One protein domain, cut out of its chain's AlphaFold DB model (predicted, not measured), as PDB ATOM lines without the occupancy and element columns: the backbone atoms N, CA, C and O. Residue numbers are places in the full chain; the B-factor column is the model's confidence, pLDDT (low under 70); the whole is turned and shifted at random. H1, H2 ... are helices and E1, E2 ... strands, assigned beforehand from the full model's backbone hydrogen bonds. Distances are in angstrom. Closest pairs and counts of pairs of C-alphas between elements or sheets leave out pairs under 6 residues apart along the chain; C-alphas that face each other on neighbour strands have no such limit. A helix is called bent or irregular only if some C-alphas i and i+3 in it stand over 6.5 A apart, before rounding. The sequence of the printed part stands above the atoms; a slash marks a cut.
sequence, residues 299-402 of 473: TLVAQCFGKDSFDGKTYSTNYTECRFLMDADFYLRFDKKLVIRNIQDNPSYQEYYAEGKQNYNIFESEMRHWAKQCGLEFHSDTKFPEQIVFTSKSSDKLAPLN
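This is residues 299 to 402 of the 473 residues of an uncharacterized protein of Legionella beliardensis (UniProt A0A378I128). What does the model look like? A cluster of helices, with H3 side by side with H2 and H4 crossing H2, makes one part, and a small hairpin of strands, E1 and E2, with H5 beside E2, makes the other. The long stretch from 374 to 391 runs from H4 to H5, and its residues 388 to 389 pair with E2. What are its parts and size? The printed part has 104 residues, with five named helices and two named strands in the order H1, H2, E1, E2, H3, H4, H5; the sheet, E1 - E2, is antiparallel. The class is mostly helix, with under half of the residues in named elements; the whole is compact, with a radius of gyration of the C-alphas of 12.9 A and spans of 35 by 29 by 21 A.

Where does the first half run? H1 is residues 299 to 302, with C-alpha 299 at (43.735, -13.954, 95.159), and H2 is residues 320 to 327, 10.8 A long. E1 is residues 329 to 332, 10.3 A long, and E2 is residues 338 to 341. What follows? H3 is residues 347 to 352; H4 is residues 360 to 373, 20.9 A long, and irregular, with C-alphas 361 and 364 7.6 A apart. H5, residues 392 to 401, is 14.8 A long and only just irregular, with C-alphas 397 and 400 6.8 A apart; C-alpha 401 is at (36.463, -14.439, 91.890).

What does H2 touch? H2 is the hub: it only just touches H1, with 3 pairs of C-alphas within 8 A, the closest those of Val 301 and Cys 322, 6.1 A. It touches H3 at a shallow tilt of 9 degrees, opposite ways, the closest C-alphas being those of Phe 324 and Ser 348, 4.9 A. It touches H4 about perpendicular, at 79 degrees, the closest C-alphas being those of Glu 321 and Met 367, 6.6 A. How is the hairpin paired? E1 and E2 are antiparallel at 141 degrees, with N 331 and O 339 2.8 A apart, within hydrogen-bond range. The closest C-alphas of E2 and H5 are those of Leu 338 and Ser 395, 5.2 A; H5 and H2 are apart. What do the helix backbones show? Every O i to N i+4 pair is within hydrogen-bond range in H2 and H3, against 8 of 10 in H4 and 4 of 6 in H5; H1 is too short for such a pair.

How large is it? The two C-alphas farthest apart, those of Lys 313 and Phe 334, are 37.7 A apart. Which links are long? Those from H1 to H2, 17 residues, and from H4 to H5, 18 residues, are long; the printed part has no cut. How confident is the model? The mean pLDDT of the printed part is 91.0, and no printed residue is under 70.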
ATOM      1  N   THR A 299      44.613 -13.987  93.982       82.56
ATOM      2  CA  THR A 299      43.735 -13.954  95.159       82.56
ATOM      3  C   THR A 299      43.427 -15.361  95.652       82.56
ATOM      4  O   THR A 299      43.497 -15.610  96.852       82.56
ATOM      5  N   LEU A 300      43.140 -16.297  94.744       89.62
ATOM      6  CA  LEU A 300      42.908 -17.699  95.084       89.62
ATOM      7  C   LEU A 300      44.129 -18.332  95.768       89.62
ATOM      8  O   LEU A 300      43.997 -18.925  96.835       89.62
ATOM      9  N   VAL A 301      45.314 -18.191  95.174       89.38
ATOM     10  CA  VAL A 301      46.551 -18.787  95.701       89.38
ATOM     11  C   VAL A 301      46.976 -18.122  97.016       89.38
ATOM     12  O   VAL A 301      47.418 -18.805  97.937       89.38
ATOM     13  N   ALA A 302      46.769 -16.812  97.172       87.00
ATOM     14  CA  ALA A 302      47.108 -16.099  98.403       87.00
ATOM     15  C   ALA A 302      46.355 -16.620  99.643       87.00
ATOM     16  O   ALA A 302      46.844 -16.459 100.761       87.00
ATOM     17  N   GLN A 303      45.212 -17.300  99.475       88.19
ATOM     18  CA  GLN A 303      44.443 -17.875 100.588       88.19
ATOM     19  C   GLN A 303      45.193 -18.963 101.368       88.19
ATOM     20  O   GLN A 303      44.813 -19.258 102.510       88.19
ATOM     21  N   CYS A 304      46.223 -19.582 100.781       88.06
ATOM     22  CA  CYS A 304      47.027 -20.602 101.452       88.06
ATOM     23  C   CYS A 304      48.368 -20.086 101.990       88.06
ATOM     24  O   CYS A 304      49.011 -20.806 102.750       88.06
ATOM     25  N   PHE A 305      48.786 -18.857 101.671       90.06
ATOM     26  CA  PHE A 305      50.055 -18.315 102.167       90.06
ATOM     27  C   PHE A 305      50.076 -18.227 103.695       90.06
ATOM     28  O   PHE A 305      49.088 -17.870 104.335       90.06
ATOM     29  N   GLY A 306      51.215 -18.594 104.286       81.31
ATOM     30  CA  GLY A 306      51.361 -18.682 105.741       81.31
ATOM     31  C   GLY A 306      50.788 -19.958 106.374       81.31
ATOM     32  O   GLY A 306      50.983 -20.154 107.569       81.31
ATOM     33  N   LYS A 307      50.120 -20.832 105.606       92.00
ATOM     34  CA  LYS A 307      49.648 -22.150 106.067       92.00
ATOM     35  C   LYS A 307      50.639 -23.255 105.710       92.00
ATOM     36  O   LYS A 307      51.495 -23.074 104.840       92.00
ATOM     37  N   ASP A 308      50.486 -24.408 106.351       93.06
ATOM     38  CA  ASP A 308      51.331 -25.576 106.110       93.06
ATOM     39  C   ASP A 308      50.993 -26.237 104.769       93.06
ATOM     40  O   ASP A 308      49.838 -26.580 104.485       93.06
ATOM     41  N   SER A 309      52.021 -26.437 103.954       92.25
ATOM     42  CA  SER A 309      51.992 -27.190 102.705       92.25
ATOM     43  C   SER A 309      52.088 -28.696 102.951       92.25
ATOM     44  O   SER A 309      52.133 -29.154 104.097       92.25
ATOM     45  N   PHE A 310      52.045 -29.480 101.874       91.00
ATOM     46  CA  PHE A 310      52.024 -30.938 101.964       91.00
ATOM     47  C   PHE A 310      53.316 -31.517 102.563       91.00
ATOM     48  O   PHE A 310      53.265 -32.518 103.275       91.00
ATOM     49  N   ASP A 311      54.460 -30.860 102.348       90.00
ATOM     50  CA  ASP A 311      55.754 -31.277 102.904       90.00
ATOM     51  C   ASP A 311      55.996 -30.770 104.344       90.00
ATOM     52  O   ASP A 311      57.063 -30.999 104.918       90.00
ATOM     53  N   GLY A 312      55.009 -30.085 104.934       88.00
ATOM     54  CA  GLY A 312      55.075 -29.516 106.280       88.00
ATOM     55  C   GLY A 312      55.781 -28.161 106.374       88.00
ATOM     56  O   GLY A 312      55.864 -27.601 107.465       88.00
ATOM     57  N   LYS A 313      56.283 -27.600 105.267       92.00
ATOM     58  CA  LYS A 313      56.789 -26.221 105.224       92.00
ATOM     59  C   LYS A 313      55.664 -25.237 104.917       92.00
ATOM     60  O   LYS A 313      54.581 -25.617 104.491       92.00
ATOM     61  N   THR A 314      55.928 -23.945 105.059       92.88
ATOM     62  CA  THR A 314      54.942 -22.894 104.779       92.88
ATOM     63  C   THR A 314      54.769 -22.638 103.280       92.88
ATOM     64  O   THR A 314      55.757 -22.524 102.548       92.88
ATOM     65  N   TYR A 315      53.520 -22.487 102.834       88.56
ATOM     66  CA  TYR A 315      53.183 -22.101 101.464       88.56
ATOM     67  C   TYR A 315      53.806 -20.764 101.052       88.56
ATOM     68  O   TYR A 315      53.749 -19.771 101.780       88.56
ATOM     69  N   SER A 316      54.311 -20.736  99.821       85.94
ATOM     70  CA  SER A 316      54.785 -19.541  99.117       85.94
ATOM     71  C   SER A 316      54.409 -19.608  97.631       85.94
ATOM     72  O   SER A 316      53.879 -20.614  97.155       85.94
ATOM     73  N   THR A 317      54.720 -18.557  96.873       81.00
ATOM     74  CA  THR A 317      54.505 -18.497  95.416       81.00
ATOM     75  C   THR A 317      55.284 -19.559  94.630       81.00
ATOM     76  O   THR A 317      54.945 -19.834  93.483       81.00
ATOM     77  N   ASN A 318      56.314 -20.167  95.222       85.19
ATOM     78  CA  ASN A 318      57.205 -21.107  94.538       85.19
ATOM     79  C   ASN A 318      56.739 -22.567  94.567       85.19
ATOM     80  O   ASN A 318      57.401 -23.411  93.969       85.19
ATOM     81  N   TYR A 319      55.633 -22.869  95.244       91.12
ATOM     82  CA  TYR A 319      55.096 -24.227  95.306       91.12
ATOM     83  C   TYR A 319      54.505 -24.666  93.968       91.12
ATOM     84  O   TYR A 319      53.913 -23.865  93.237       91.12
ATOM     85  N   THR A 320      54.667 -25.945  93.646       93.06
ATOM     86  CA  THR A 320      54.292 -26.514  92.349       93.06
ATOM     87  C   THR A 320      52.780 -26.466  92.134       93.06
ATOM     88  O   THR A 320      52.320 -26.151  91.039       93.06
ATOM     89  N   GLU A 321      51.986 -26.677  93.183       93.69
ATOM     90  CA  GLU A 321      50.535 -26.488  93.213       93.69
ATOM     91  C   GLU A 321      50.109 -25.035  92.964       93.69
ATOM     92  O   GLU A 321      49.150 -24.791  92.233       93.69
ATOM     93  N   CYS A 322      50.841 -24.061  93.512       92.38
ATOM     94  CA  CYS A 322      50.575 -22.641  93.291       92.38
ATOM     95  C   CYS A 322      50.806 -22.276  91.820       92.38
ATOM     96  O   CYS A 322      49.966 -21.614  91.215       92.38
ATOM     97  N   ARG A 323      51.916 -22.742  91.230       93.44
ATOM     98  CA  ARG A 323      52.229 -22.537  89.806       93.44
ATOM     99  C   ARG A 323      51.188 -23.198  88.900       93.44
ATOM    100  O   ARG A 323      50.639 -22.539  88.022       93.44
ATOM    101  N   PHE A 324      50.806 -24.439  89.207       96.31
ATOM    102  CA  PHE A 324      49.721 -25.144  88.520       96.31
ATOM    103  C   PHE A 324      48.415 -24.335  88.483       96.31
ATOM    104  O   PHE A 324      47.816 -24.186  87.418       96.31
ATOM    105  N   LEU A 325      47.990 -23.772  89.618       94.50
ATOM    106  CA  LEU A 325      46.763 -22.971  89.708       94.50
ATOM    107  C   LEU A 325      46.861 -21.638  88.957       94.50
ATOM    108  O   LEU A 325      45.864 -21.179  88.394       94.50
ATOM    109  N   MET A 326      48.050 -21.030  88.914       91.25
ATOM    110  CA  MET A 326      48.301 -19.831  88.109       91.25
ATOM    111  C   MET A 326      48.141 -20.108  86.606       91.25
ATOM    112  O   MET A 326      47.623 -19.260  85.877       91.25
ATOM    113  N   ASP A 327      48.449 -21.323  86.159       92.38
ATOM    114  CA  ASP A 327      48.310 -21.749  84.762       92.38
ATOM    115  C   ASP A 327      46.963 -22.432  84.450       92.38
ATOM    116  O   ASP A 327      46.654 -22.712  83.295       92.38
ATOM    117  N   ALA A 328      46.132 -22.702  85.459       92.12
ATOM    118  CA  ALA A 328      44.910 -23.494  85.305       92.12
ATOM    119  C   ALA A 328      43.847 -22.818  84.419       92.12
ATOM    120  O   ALA A 328      43.615 -21.610  84.519       92.12
ATOM    121  N   ASP A 329      43.159 -23.609  83.588       90.00
ATOM    122  CA  ASP A 329      41.981 -23.166  82.833       90.00
ATOM    123  C   ASP A 329      40.700 -23.504  83.606       90.00
ATOM    124  O   ASP A 329      40.330 -24.675  83.757       90.00
ATOM    125  N   PHE A 330      40.032 -22.468  84.117       90.12
ATOM    126  CA  PHE A 330      38.809 -22.592  84.898       90.12
ATOM    127  C   PHE A 330      37.575 -22.479  84.002       90.12
ATOM    128  O   PHE A 330      37.419 -21.556  83.206       90.12
ATOM    129  N   TYR A 331      36.636 -23.396  84.195       86.56
ATOM    130  CA  TYR A 331      35.404 -23.482  83.429       86.56
ATOM    131  C   TYR A 331      34.200 -23.677  84.351       86.56
ATOM    132  O   TYR A 331      34.251 -24.457  85.301       86.56
ATOM    133  N   LEU A 332      33.090 -22.999  84.052       83.88
ATOM    134  CA  LEU A 332      31.826 -23.184  84.763       83.88
ATOM    135  C   LEU A 332      30.929 -24.175  84.009       83.88
ATOM    136  O   LEU A 332      30.439 -23.877  82.914       83.88
ATOM    137  N   ARG A 333      30.696 -25.350  84.605       80.62
ATOM    138  CA  ARG A 333      29.788 -26.374  84.068       80.62
ATOM    139  C   ARG A 333      28.321 -25.955  84.169       80.62
ATOM    140  O   ARG A 333      27.944 -25.035  84.889       80.62
ATOM    141  N   PHE A 334      27.475 -26.690  83.449       72.69
ATOM    142  CA  PHE A 334      26.021 -26.510  83.441       72.69
ATOM    143  C   PHE A 334      25.360 -26.694  84.810       72.69
ATOM    144  O   PHE A 334      24.368 -26.037  85.096       72.69
ATOM    145  N   ASP A 335      25.921 -27.546  85.665       76.25
ATOM    146  CA  ASP A 335      25.458 -27.780  87.037       76.25
ATOM    147  C   ASP A 335      25.996 -26.738  88.037       76.25
ATOM    148  O   ASP A 335      26.000 -26.979  89.243       76.25
ATOM    149  N   LYS A 336      26.465 -25.586  87.536       77.56
ATOM    150  CA  LYS A 336      27.070 -24.478  88.294       77.56
ATOM    151  C   LYS A 336      28.347 -24.851  89.061       77.56
ATOM    152  O   LYS A 336      28.817 -24.063  89.878       77.56
ATOM    153  N   LYS A 337      28.956 -26.011  88.790       85.19
ATOM    154  CA  LYS A 337      30.244 -26.378  89.390       85.19
ATOM    155  C   LYS A 337      31.402 -25.790  88.600       85.19
ATOM    156  O   LYS A 337      31.459 -25.909  87.373       85.19
ATOM    157  N   LEU A 338      32.340 -25.183  89.315       90.56
ATOM    158  CA  LEU A 338      33.606 -24.746  88.749       90.56
ATOM    159  C   LEU A 338      34.508 -25.968  88.538       90.56
ATOM    160  O   LEU A 338      34.529 -26.889  89.361       90.56
ATOM    161  N   VAL A 339      35.245 -25.982  87.434       93.69
ATOM    162  CA  VAL A 339      36.123 -27.085  87.041       93.69
ATOM    163  C   VAL A 339      37.438 -26.539  86.518       93.69
ATOM    164  O   VAL A 339      37.434 -25.572  85.764       93.69
ATOM    165  N   ILE A 340      38.544 -27.182  86.879       95.25
ATOM    166  CA  ILE A 340      39.812 -27.046  86.160       95.25
ATOM    167  C   ILE A 340      39.842 -28.160  85.121       95.25
ATOM    168  O   ILE A 340      39.820 -29.343  85.478       95.25
ATOM    169  N   ARG A 341      39.829 -27.781  83.845       90.50
ATOM    170  CA  ARG A 341      39.863 -28.711  82.707       90.50
ATOM    171  C   ARG A 341      41.239 -28.700  82.052       90.50
ATOM    172  O   ARG A 341      42.055 -27.835  82.358       90.50
ATOM    173  N   ASN A 342      41.466 -29.642  81.137       89.25
ATOM    174  CA  ASN A 342      42.683 -29.715  80.325       89.25
ATOM    175  C   ASN A 342      43.956 -29.672  81.183       89.25
ATOM    176  O   ASN A 342      44.920 -28.986  80.861       89.25
ATOM    177  N   ILE A 343      43.955 -30.396  82.306       94.81
ATOM    178  CA  ILE A 343      45.100 -30.440  83.229       94.81
ATOM    179  C   ILE A 343      46.358 -30.913  82.499       94.81
ATOM    180  O   ILE A 343      47.444 -30.410  82.757       94.81
ATOM    181  N   GLN A 344      46.205 -31.822  81.537       92.88
ATOM    182  CA  GLN A 344      47.307 -32.287  80.703       92.88
ATOM    183  C   GLN A 344      47.889 -31.190  79.794       92.88
ATOM    184  O   GLN A 344      49.061 -31.272  79.464       92.88
ATOM    185  N   ASP A 345      47.150 -30.137  79.449       93.06
ATOM    186  CA  ASP A 345      47.679 -29.025  78.642       93.06
ATOM    187  C   ASP A 345      48.277 -27.903  79.508       93.06
ATOM    188  O   ASP A 345      48.834 -26.937  78.990       93.06
ATOM    189  N   ASN A 346      48.170 -28.005  80.837       95.00
ATOM    190  CA  ASN A 346      48.690 -27.006  81.764       95.00
ATOM    191  C   ASN A 346      50.238 -27.042  81.783       95.00
ATOM    192  O   ASN A 346      50.810 -28.083  82.125       95.00
ATOM    193  N   PRO A 347      50.933 -25.928  81.473       94.81
ATOM    194  CA  PRO A 347      52.398 -25.885  81.428       94.81
ATOM    195  C   PRO A 347      53.071 -26.330  82.730       94.81
ATOM    196  O   PRO A 347      53.965 -27.175  82.707       94.81
ATOM    197  N   SER A 348      52.598 -25.841  83.877       94.81
ATOM    198  CA  SER A 348      53.105 -26.248  85.190       94.81
ATOM    199  C   SER A 348      52.832 -27.727  85.507       94.81
ATOM    200  O   SER A 348      53.663 -28.386  86.135       94.81
ATOM    201  N   TYR A 349      51.708 -28.293  85.053       96.44
ATOM    202  CA  TYR A 349      51.476 -29.739  85.148       96.44
ATOM    203  C   TYR A 349      52.510 -30.511  84.324       96.44
ATOM    204  O   TYR A 349      53.145 -31.428  84.841       96.44
ATOM    205  N   GLN A 350      52.741 -30.104  83.075       96.50
ATOM    206  CA  GLN A 350      53.734 -30.724  82.197       96.50
ATOM    207  C   GLN A 350      55.161 -30.630  82.748       96.50
ATOM    208  O   GLN A 350      55.952 -31.565  82.608       96.50
ATOM    209  N   GLU A 351      55.496 -29.530  83.416       96.06
ATOM    210  CA  GLU A 351      56.820 -29.326  83.993       96.06
ATOM    211  C   GLU A 351      57.068 -30.203  85.229       96.06
ATOM    212  O   GLU A 351      58.121 -30.849  85.308       96.06
ATOM    213  N   TYR A 352      56.103 -30.262  86.158       95.56
ATOM    214  CA  TYR A 352      56.306 -30.818  87.505       95.56
ATOM    215  C   TYR A 352      55.572 -32.136  87.787       95.56
ATOM    216  O   TYR A 352      56.061 -32.943  88.580       95.56
ATOM    217  N   TYR A 353      54.423 -32.368  87.150       96.56
ATOM    218  CA  TYR A 353      53.460 -33.405  87.535       96.56
ATOM    219  C   TYR A 353      53.104 -34.405  86.432       96.56
ATOM    220  O   TYR A 353      52.374 -35.345  86.725       96.56
ATOM    221  N   ALA A 354      53.569 -34.227  85.194       94.38
ATOM    222  CA  ALA A 354      53.344 -35.183  84.111       94.38
ATOM    223  C   ALA A 354      54.072 -36.517  84.346       94.38
ATOM    224  O   ALA A 354      54.966 -36.628  85.189       94.38
ATOM    225  N   GLU A 355      53.676 -37.555  83.607       93.19
ATOM    226  CA  GLU A 355      54.274 -38.886  83.732       93.19
ATOM    227  C   GLU A 355      55.800 -38.827  83.545       93.19
ATOM    228  O   GLU A 355      56.319 -38.162  82.647       93.19
ATOM    229  N   GLY A 356      56.536 -39.483  84.446       91.38
ATOM    230  CA  GLY A 356      58.001 -39.439  84.485       91.38
ATOM    231  C   GLY A 356      58.601 -38.244  85.237       91.38
ATOM    232  O   GLY A 356      59.821 -38.190  85.399       91.38
ATOM    233  N   LYS A 357      57.790 -37.303  85.741       94.06
ATOM    234  CA  LYS A 357      58.256 -36.215  86.615       94.06
ATOM    235  C   LYS A 357      58.309 -36.631  88.082       94.06
ATOM    236  O   LYS A 357      57.592 -37.526  88.524       94.06
ATOM    237  N   GLN A 358      59.144 -35.928  88.850       90.88
ATOM    238  CA  GLN A 358      59.391 -36.215  90.267       90.88
ATOM    239  C   GLN A 358      58.104 -36.206  91.107       90.88
ATOM    240  O   GLN A 358      57.947 -37.063  91.975       90.88
ATOM    241  N   ASN A 359      57.172 -35.290  90.820       91.62
ATOM    242  CA  ASN A 359      55.974 -35.099  91.639       91.62
ATOM    243  C   ASN A 359      54.725 -35.795  91.065       91.62
ATOM    244  O   ASN A 359      53.632 -35.620  91.599       91.62
ATOM    245  N   TYR A 360      54.860 -36.620  90.016       93.00
ATOM    246  CA  TYR A 360      53.728 -37.289  89.353       93.00
ATOM    247  C   TYR A 360      52.800 -38.014  90.345       93.00
ATOM    248  O   TYR A 360      51.593 -37.786  90.365       93.00
ATOM    249  N   ASN A 361      53.380 -38.820  91.241       93.44
ATOM    250  CA  ASN A 361      52.624 -39.645  92.191       93.44
ATOM    251  C   ASN A 361      51.978 -38.854  93.341       93.44
ATOM    252  O   ASN A 361      51.158 -39.411  94.070       93.44
ATOM    253  N   ILE A 362      52.361 -37.590  93.546       94.81
ATOM    254  CA  ILE A 362      51.878 -36.777  94.673       94.81
ATOM    255  C   ILE A 362      50.907 -35.674  94.251       94.81
ATOM    256  O   ILE A 362      50.286 -35.078  95.124       94.81
ATOM    257  N   PHE A 363      50.698 -35.461  92.945       95.69
ATOM    258  CA  PHE A 363      49.840 -34.396  92.416       95.69
ATOM    259  C   PHE A 363      48.447 -34.356  93.062       95.69
ATOM    260  O   PHE A 363      48.015 -33.315  93.557       95.69
ATOM    261  N   GLU A 364      47.744 -35.492  93.106       95.94
ATOM    262  CA  GLU A 364      46.415 -35.562  93.726       95.94
ATOM    263  C   GLU A 364      46.465 -35.210  95.222       95.94
ATOM    264  O   GLU A 364      45.611 -34.472  95.720       95.94
ATOM    265  N   SER A 365      47.471 -35.715  95.938       95.88
ATOM    266  CA  SER A 365      47.638 -35.473  97.373       95.88
ATOM    267  C   SER A 365      47.912 -33.997  97.667       95.88
ATOM    268  O   SER A 365      47.267 -33.424  98.547       95.88
ATOM    269  N   GLU A 366      48.796 -33.359  96.897       95.44
ATOM    270  CA  GLU A 366      49.106 -31.930  97.021       95.44
ATOM    271  C   GLU A 366      47.893 -31.062  96.674       95.44
ATOM    272  O   GLU A 366      47.543 -30.160  97.434       95.44
ATOM    273  N   MET A 367      47.159 -31.389  95.606       96.75
ATOM    274  CA  MET A 367      45.927 -30.684  95.233       96.75
ATOM    275  C   MET A 367      44.842 -30.770  96.303       96.75
ATOM    276  O   MET A 367      44.195 -29.768  96.620       96.75
ATOM    277  N   ARG A 368      44.637 -31.954  96.886       96.50
ATOM    278  CA  ARG A 368      43.665 -32.140  97.973       96.50
ATOM    279  C   ARG A 368      44.096 -31.412  99.241       96.50
ATOM    280  O   ARG A 368      43.248 -30.832  99.922       96.50
ATOM    281  N   HIS A 369      45.391 -31.416  99.550       96.31
ATOM    282  CA  HIS A 369      45.933 -30.683 100.691       96.31
ATOM    283  C   HIS A 369      45.770 -29.172 100.514       96.31
ATOM    284  O   HIS A 369      45.237 -28.511 101.405       96.31
ATOM    285  N   TRP A 370      46.128 -28.635  99.348       96.06
ATOM    286  CA  TRP A 370      45.905 -27.233  99.001       96.06
ATOM    287  C   TRP A 370      44.431 -26.836  99.144       96.06
ATOM    288  O   TRP A 370      44.114 -25.872  99.847       96.06
ATOM    289  N   ALA A 371      43.514 -27.615  98.560       96.06
ATOM    290  CA  ALA A 371      42.082 -27.326  98.630       96.06
ATOM    291  C   ALA A 371      41.597 -27.250 100.082       96.06
ATOM    292  O   ALA A 371      40.916 -26.296 100.462       96.06
ATOM    293  N   LYS A 372      42.034 -28.194 100.926       95.38
ATOM    294  CA  LYS A 372      41.728 -28.198 102.358       95.38
ATOM    295  C   LYS A 372      42.217 -26.924 103.052       95.38
ATOM    296  O   LYS A 372      41.463 -26.340 103.831       95.38
ATOM    297  N   GLN A 373      43.435 -26.464 102.762       94.19
ATOM    298  CA  GLN A 373      43.983 -25.237 103.354       94.19
ATOM    299  C   GLN A 373      43.202 -23.987 102.934       94.19
ATOM    300  O   GLN A 373      43.052 -23.055 103.727       94.19
ATOM    301  N   CYS A 374      42.628 -23.984 101.733       91.50
ATOM    302  CA  CYS A 374      41.741 -22.927 101.244       91.50
ATOM    303  C   CYS A 374      40.275 -23.088 101.705       91.50
ATOM    304  O   CYS A 374      39.426 -22.263 101.376       91.50
ATOM    305  N   GLY A 375      39.936 -24.134 102.471       93.50
ATOM    306  CA  GLY A 375      38.547 -24.421 102.857       93.50
ATOM    307  C   GLY A 375      37.649 -24.765 101.660       93.50
ATOM    308  O   GLY A 375      36.455 -24.422 101.651       93.50
ATOM    309  N   LEU A 376      38.250 -25.393 100.648       96.19
ATOM    310  CA  LEU A 376      37.649 -25.889  99.420       96.19
ATOM    311  C   LEU A 376      37.608 -27.421  99.436       96.19
ATOM    312  O   LEU A 376      38.393 -28.087 100.107       96.19
ATOM    313  N   GLU A 377      36.686 -27.974  98.663       96.62
ATOM    314  CA  GLU A 377      36.429 -29.402  98.566       96.62
ATOM    315  C   GLU A 377      36.225 -29.779  97.097       96.62
ATOM    316  O   GLU A 377      35.558 -29.068  96.332       96.62
ATOM    317  N   PHE A 378      36.775 -30.929  96.715       97.31
ATOM    318  CA  PHE A 378      36.580 -31.508  95.392       97.31
ATOM    319  C   PHE A 378      35.376 -32.448  95.385       97.31
ATOM    320  O   PHE A 378      35.165 -33.228  96.312       97.31
ATOM    321  N   HIS A 379      34.593 -32.379  94.316       97.38
ATOM    322  CA  HIS A 379      33.475 -33.270  94.057       97.38
ATOM    323  C   HIS A 379      33.969 -34.690  93.757       97.38
ATOM    324  O   HIS A 379      35.072 -34.872  93.234       97.38
ATOM    325  N   SER A 380      33.103 -35.683  93.965       94.44
ATOM    326  CA  SER A 380      33.326 -37.090  93.590       94.44
ATOM    327  C   SER A 380      33.582 -37.319  92.096       94.44
ATOM    328  O   SER A 380      34.043 -38.386  91.717       94.44
ATOM    329  N   ASP A 381      33.293 -36.324  91.253       92.50
ATOM    330  CA  ASP A 381      33.436 -36.402  89.788       92.50
ATOM    331  C   ASP A 381      34.835 -35.963  89.329       92.50
ATOM    332  O   ASP A 381      35.132 -35.923  88.131       92.50
ATOM    333  N   THR A 382      35.675 -35.568  90.284       94.94
ATOM    334  CA  THR A 382      37.074 -35.231  90.054       94.94
ATOM    335  C   THR A 382      37.830 -36.474  89.614       94.94
ATOM    336  O   THR A 382      37.739 -37.520  90.255       94.94
ATOM    337  N   LYS A 383      38.599 -36.342  88.536       92.38
ATOM    338  CA  LYS A 383      39.423 -37.406  87.970       92.38
ATOM    339  C   LYS A 383      40.815 -36.850  87.739       92.38
ATOM    340  O   LYS A 383      41.018 -36.099  86.795       92.38
ATOM    341  N   PHE A 384      41.771 -37.186  88.592       90.75
ATOM    342  CA  PHE A 384      43.160 -36.794  88.369       90.75
ATOM    343  C   PHE A 384      43.818 -37.742  87.353       90.75
ATOM    344  O   PHE A 384      43.602 -38.947  87.458       90.75
ATOM    345  N   PRO A 385      44.625 -37.250  86.394       88.50
ATOM    346  CA  PRO A 385      44.919 -35.853  86.055       88.50
ATOM    347  C   PRO A 385      44.062 -35.324  84.882       88.50
ATOM    348  O   PRO A 385      44.543 -34.534  84.084       88.50
ATOM    349  N   GLU A 386      42.819 -35.770  84.712       90.38
ATOM    350  CA  GLU A 386      41.942 -35.323  83.616       90.38
ATOM    351  C   GLU A 386      41.272 -33.971  83.930       90.38
ATOM    352  O   GLU A 386      41.357 -33.016  83.156       90.38
ATOM    353  N   GLN A 387      40.595 -33.887  85.079       94.38
ATOM    354  CA  GLN A 387      39.826 -32.721  85.512       94.38
ATOM    355  C   GLN A 387      39.684 -32.657  87.040       94.38
ATOM    356  O   GLN A 387      39.494 -33.677  87.710       94.38
ATOM    357  N   ILE A 388      39.666 -31.442  87.587       97.06
ATOM    358  CA  ILE A 388      39.352 -31.181  88.999       97.06
ATOM    359  C   ILE A 388      38.004 -30.482  89.076       97.06
ATOM    360  O   ILE A 388      37.844 -29.393  88.534       97.06
ATOM    361  N   VAL A 389      37.034 -31.093  89.754       96.56
ATOM    362  CA  VAL A 389      35.677 -30.553  89.895       96.56
ATOM    363  C   VAL A 389      35.491 -30.074  91.328       96.56
ATOM    364  O   VAL A 389      35.619 -30.859  92.264       96.56
ATOM    365  N   PHE A 390      35.148 -28.805  91.527       96.44
ATOM    366  CA  PHE A 390      34.822 -28.287  92.856       96.44
ATOM    367  C   PHE A 390      33.403 -28.707  93.269       96.44
ATOM    368  O   PHE A 390      32.508 -28.845  92.433       96.44
ATOM    369  N   THR A 391      33.165 -28.916  94.567       96.00
ATOM    370  CA  THR A 391      31.791 -29.092  95.079       96.00
ATOM    371  C   THR A 391      30.949 -27.841  94.801       96.00
ATOM    372  O   THR A 391      31.499 -26.764  94.566       96.00
ATOM    373  N   SER A 392      29.615 -27.934  94.866       89.81
ATOM    374  CA  SER A 392      28.745 -26.754  94.712       89.81
ATOM    375  C   SER A 392      29.084 -25.670  95.739       89.81
ATOM    376  O   SER A 392      29.335 -24.535  95.363       89.81
ATOM    377  N   LYS A 393      29.273 -26.049  97.012       91.19
ATOM    378  CA  LYS A 393      29.672 -25.126  98.087       91.19
ATOM    379  C   LYS A 393      31.010 -24.434  97.810       91.19
ATOM    380  O   LYS A 393      31.167 -23.253  98.105       91.19
ATOM    381  N   SER A 394      31.998 -25.156  97.283       93.50
ATOM    382  CA  SER A 394      33.278 -24.555  96.890       93.50
ATOM    383  C   SER A 394      33.145 -23.687  95.643       93.50
ATOM    384  O   SER A 394      33.768 -22.636  95.576       93.50
ATOM    385  N   SER A 395      32.300 -24.080  94.693       90.25
ATOM    386  CA  SER A 395      32.024 -23.300  93.486       90.25
ATOM    387  C   SER A 395      31.346 -21.975  93.824       90.25
ATOM    388  O   SER A 395      31.782 -20.951  93.319       90.25
ATOM    389  N   ASP A 396      30.386 -21.959  94.750       82.38
ATOM    390  CA  ASP A 396      29.729 -20.732  95.221       82.38
ATOM    391  C   ASP A 396      30.716 -19.775  95.903       82.38
ATOM    392  O   ASP A 396      30.626 -18.562  95.737       82.38
ATOM    393  N   LYS A 397      31.706 -20.308  96.635       86.19
ATOM    394  CA  LYS A 397      32.790 -19.501  97.223       86.19
ATOM    395  C   LYS A 397      33.741 -18.922  96.174       86.19
ATOM    396  O   LYS A 397      34.278 -17.839  96.380       86.19
ATOM    397  N   LEU A 398      33.996 -19.659  95.094       86.06
ATOM    398  CA  LEU A 398      34.951 -19.282  94.048       86.06
ATOM    399  C   LEU A 398      34.316 -18.449  92.929       86.06
ATOM    400  O   LEU A 398      35.020 -17.707  92.250       86.06
ATOM    401  N   ALA A 399      33.002 -18.550  92.728       79.88
ATOM    402  CA  ALA A 399      32.278 -17.846  91.676       79.88
ATOM    403  C   ALA A 399      32.478 -16.318  91.709       79.88
ATOM    404  O   ALA A 399      32.714 -15.763  90.634       79.88
ATOM    405  N   PRO A 400      32.490 -15.640  92.879       74.94
ATOM    406  CA  PRO A 400      32.763 -14.204  92.961       74.94
ATOM    407  C   PRO A 400      34.154 -13.792  92.467       74.94
ATOM    408  O   PRO A 400      34.342 -12.641  92.097       74.94
ATOM    409  N   LEU A 401      35.125 -14.714  92.427       78.56
ATOM    410  CA  LEU A 401      36.463 -14.439  91.890       78.56
ATOM    411  C   LEU A 401      36.487 -14.408  90.356       78.56
ATOM    412  O   LEU A 401      37.526 -14.132  89.776       78.56
ATOM    413  N   ASN A 402      35.377 -14.721  89.677       76.25
ATOM    414  CA  ASN A 402      35.266 -14.669  88.215       76.25
ATOM    415  C   ASN A 402      36.307 -15.517  87.454       76.25
ATOM    416  O   ASN A 402      36.568 -15.270  86.282       76.25
TER     417      ASN A 402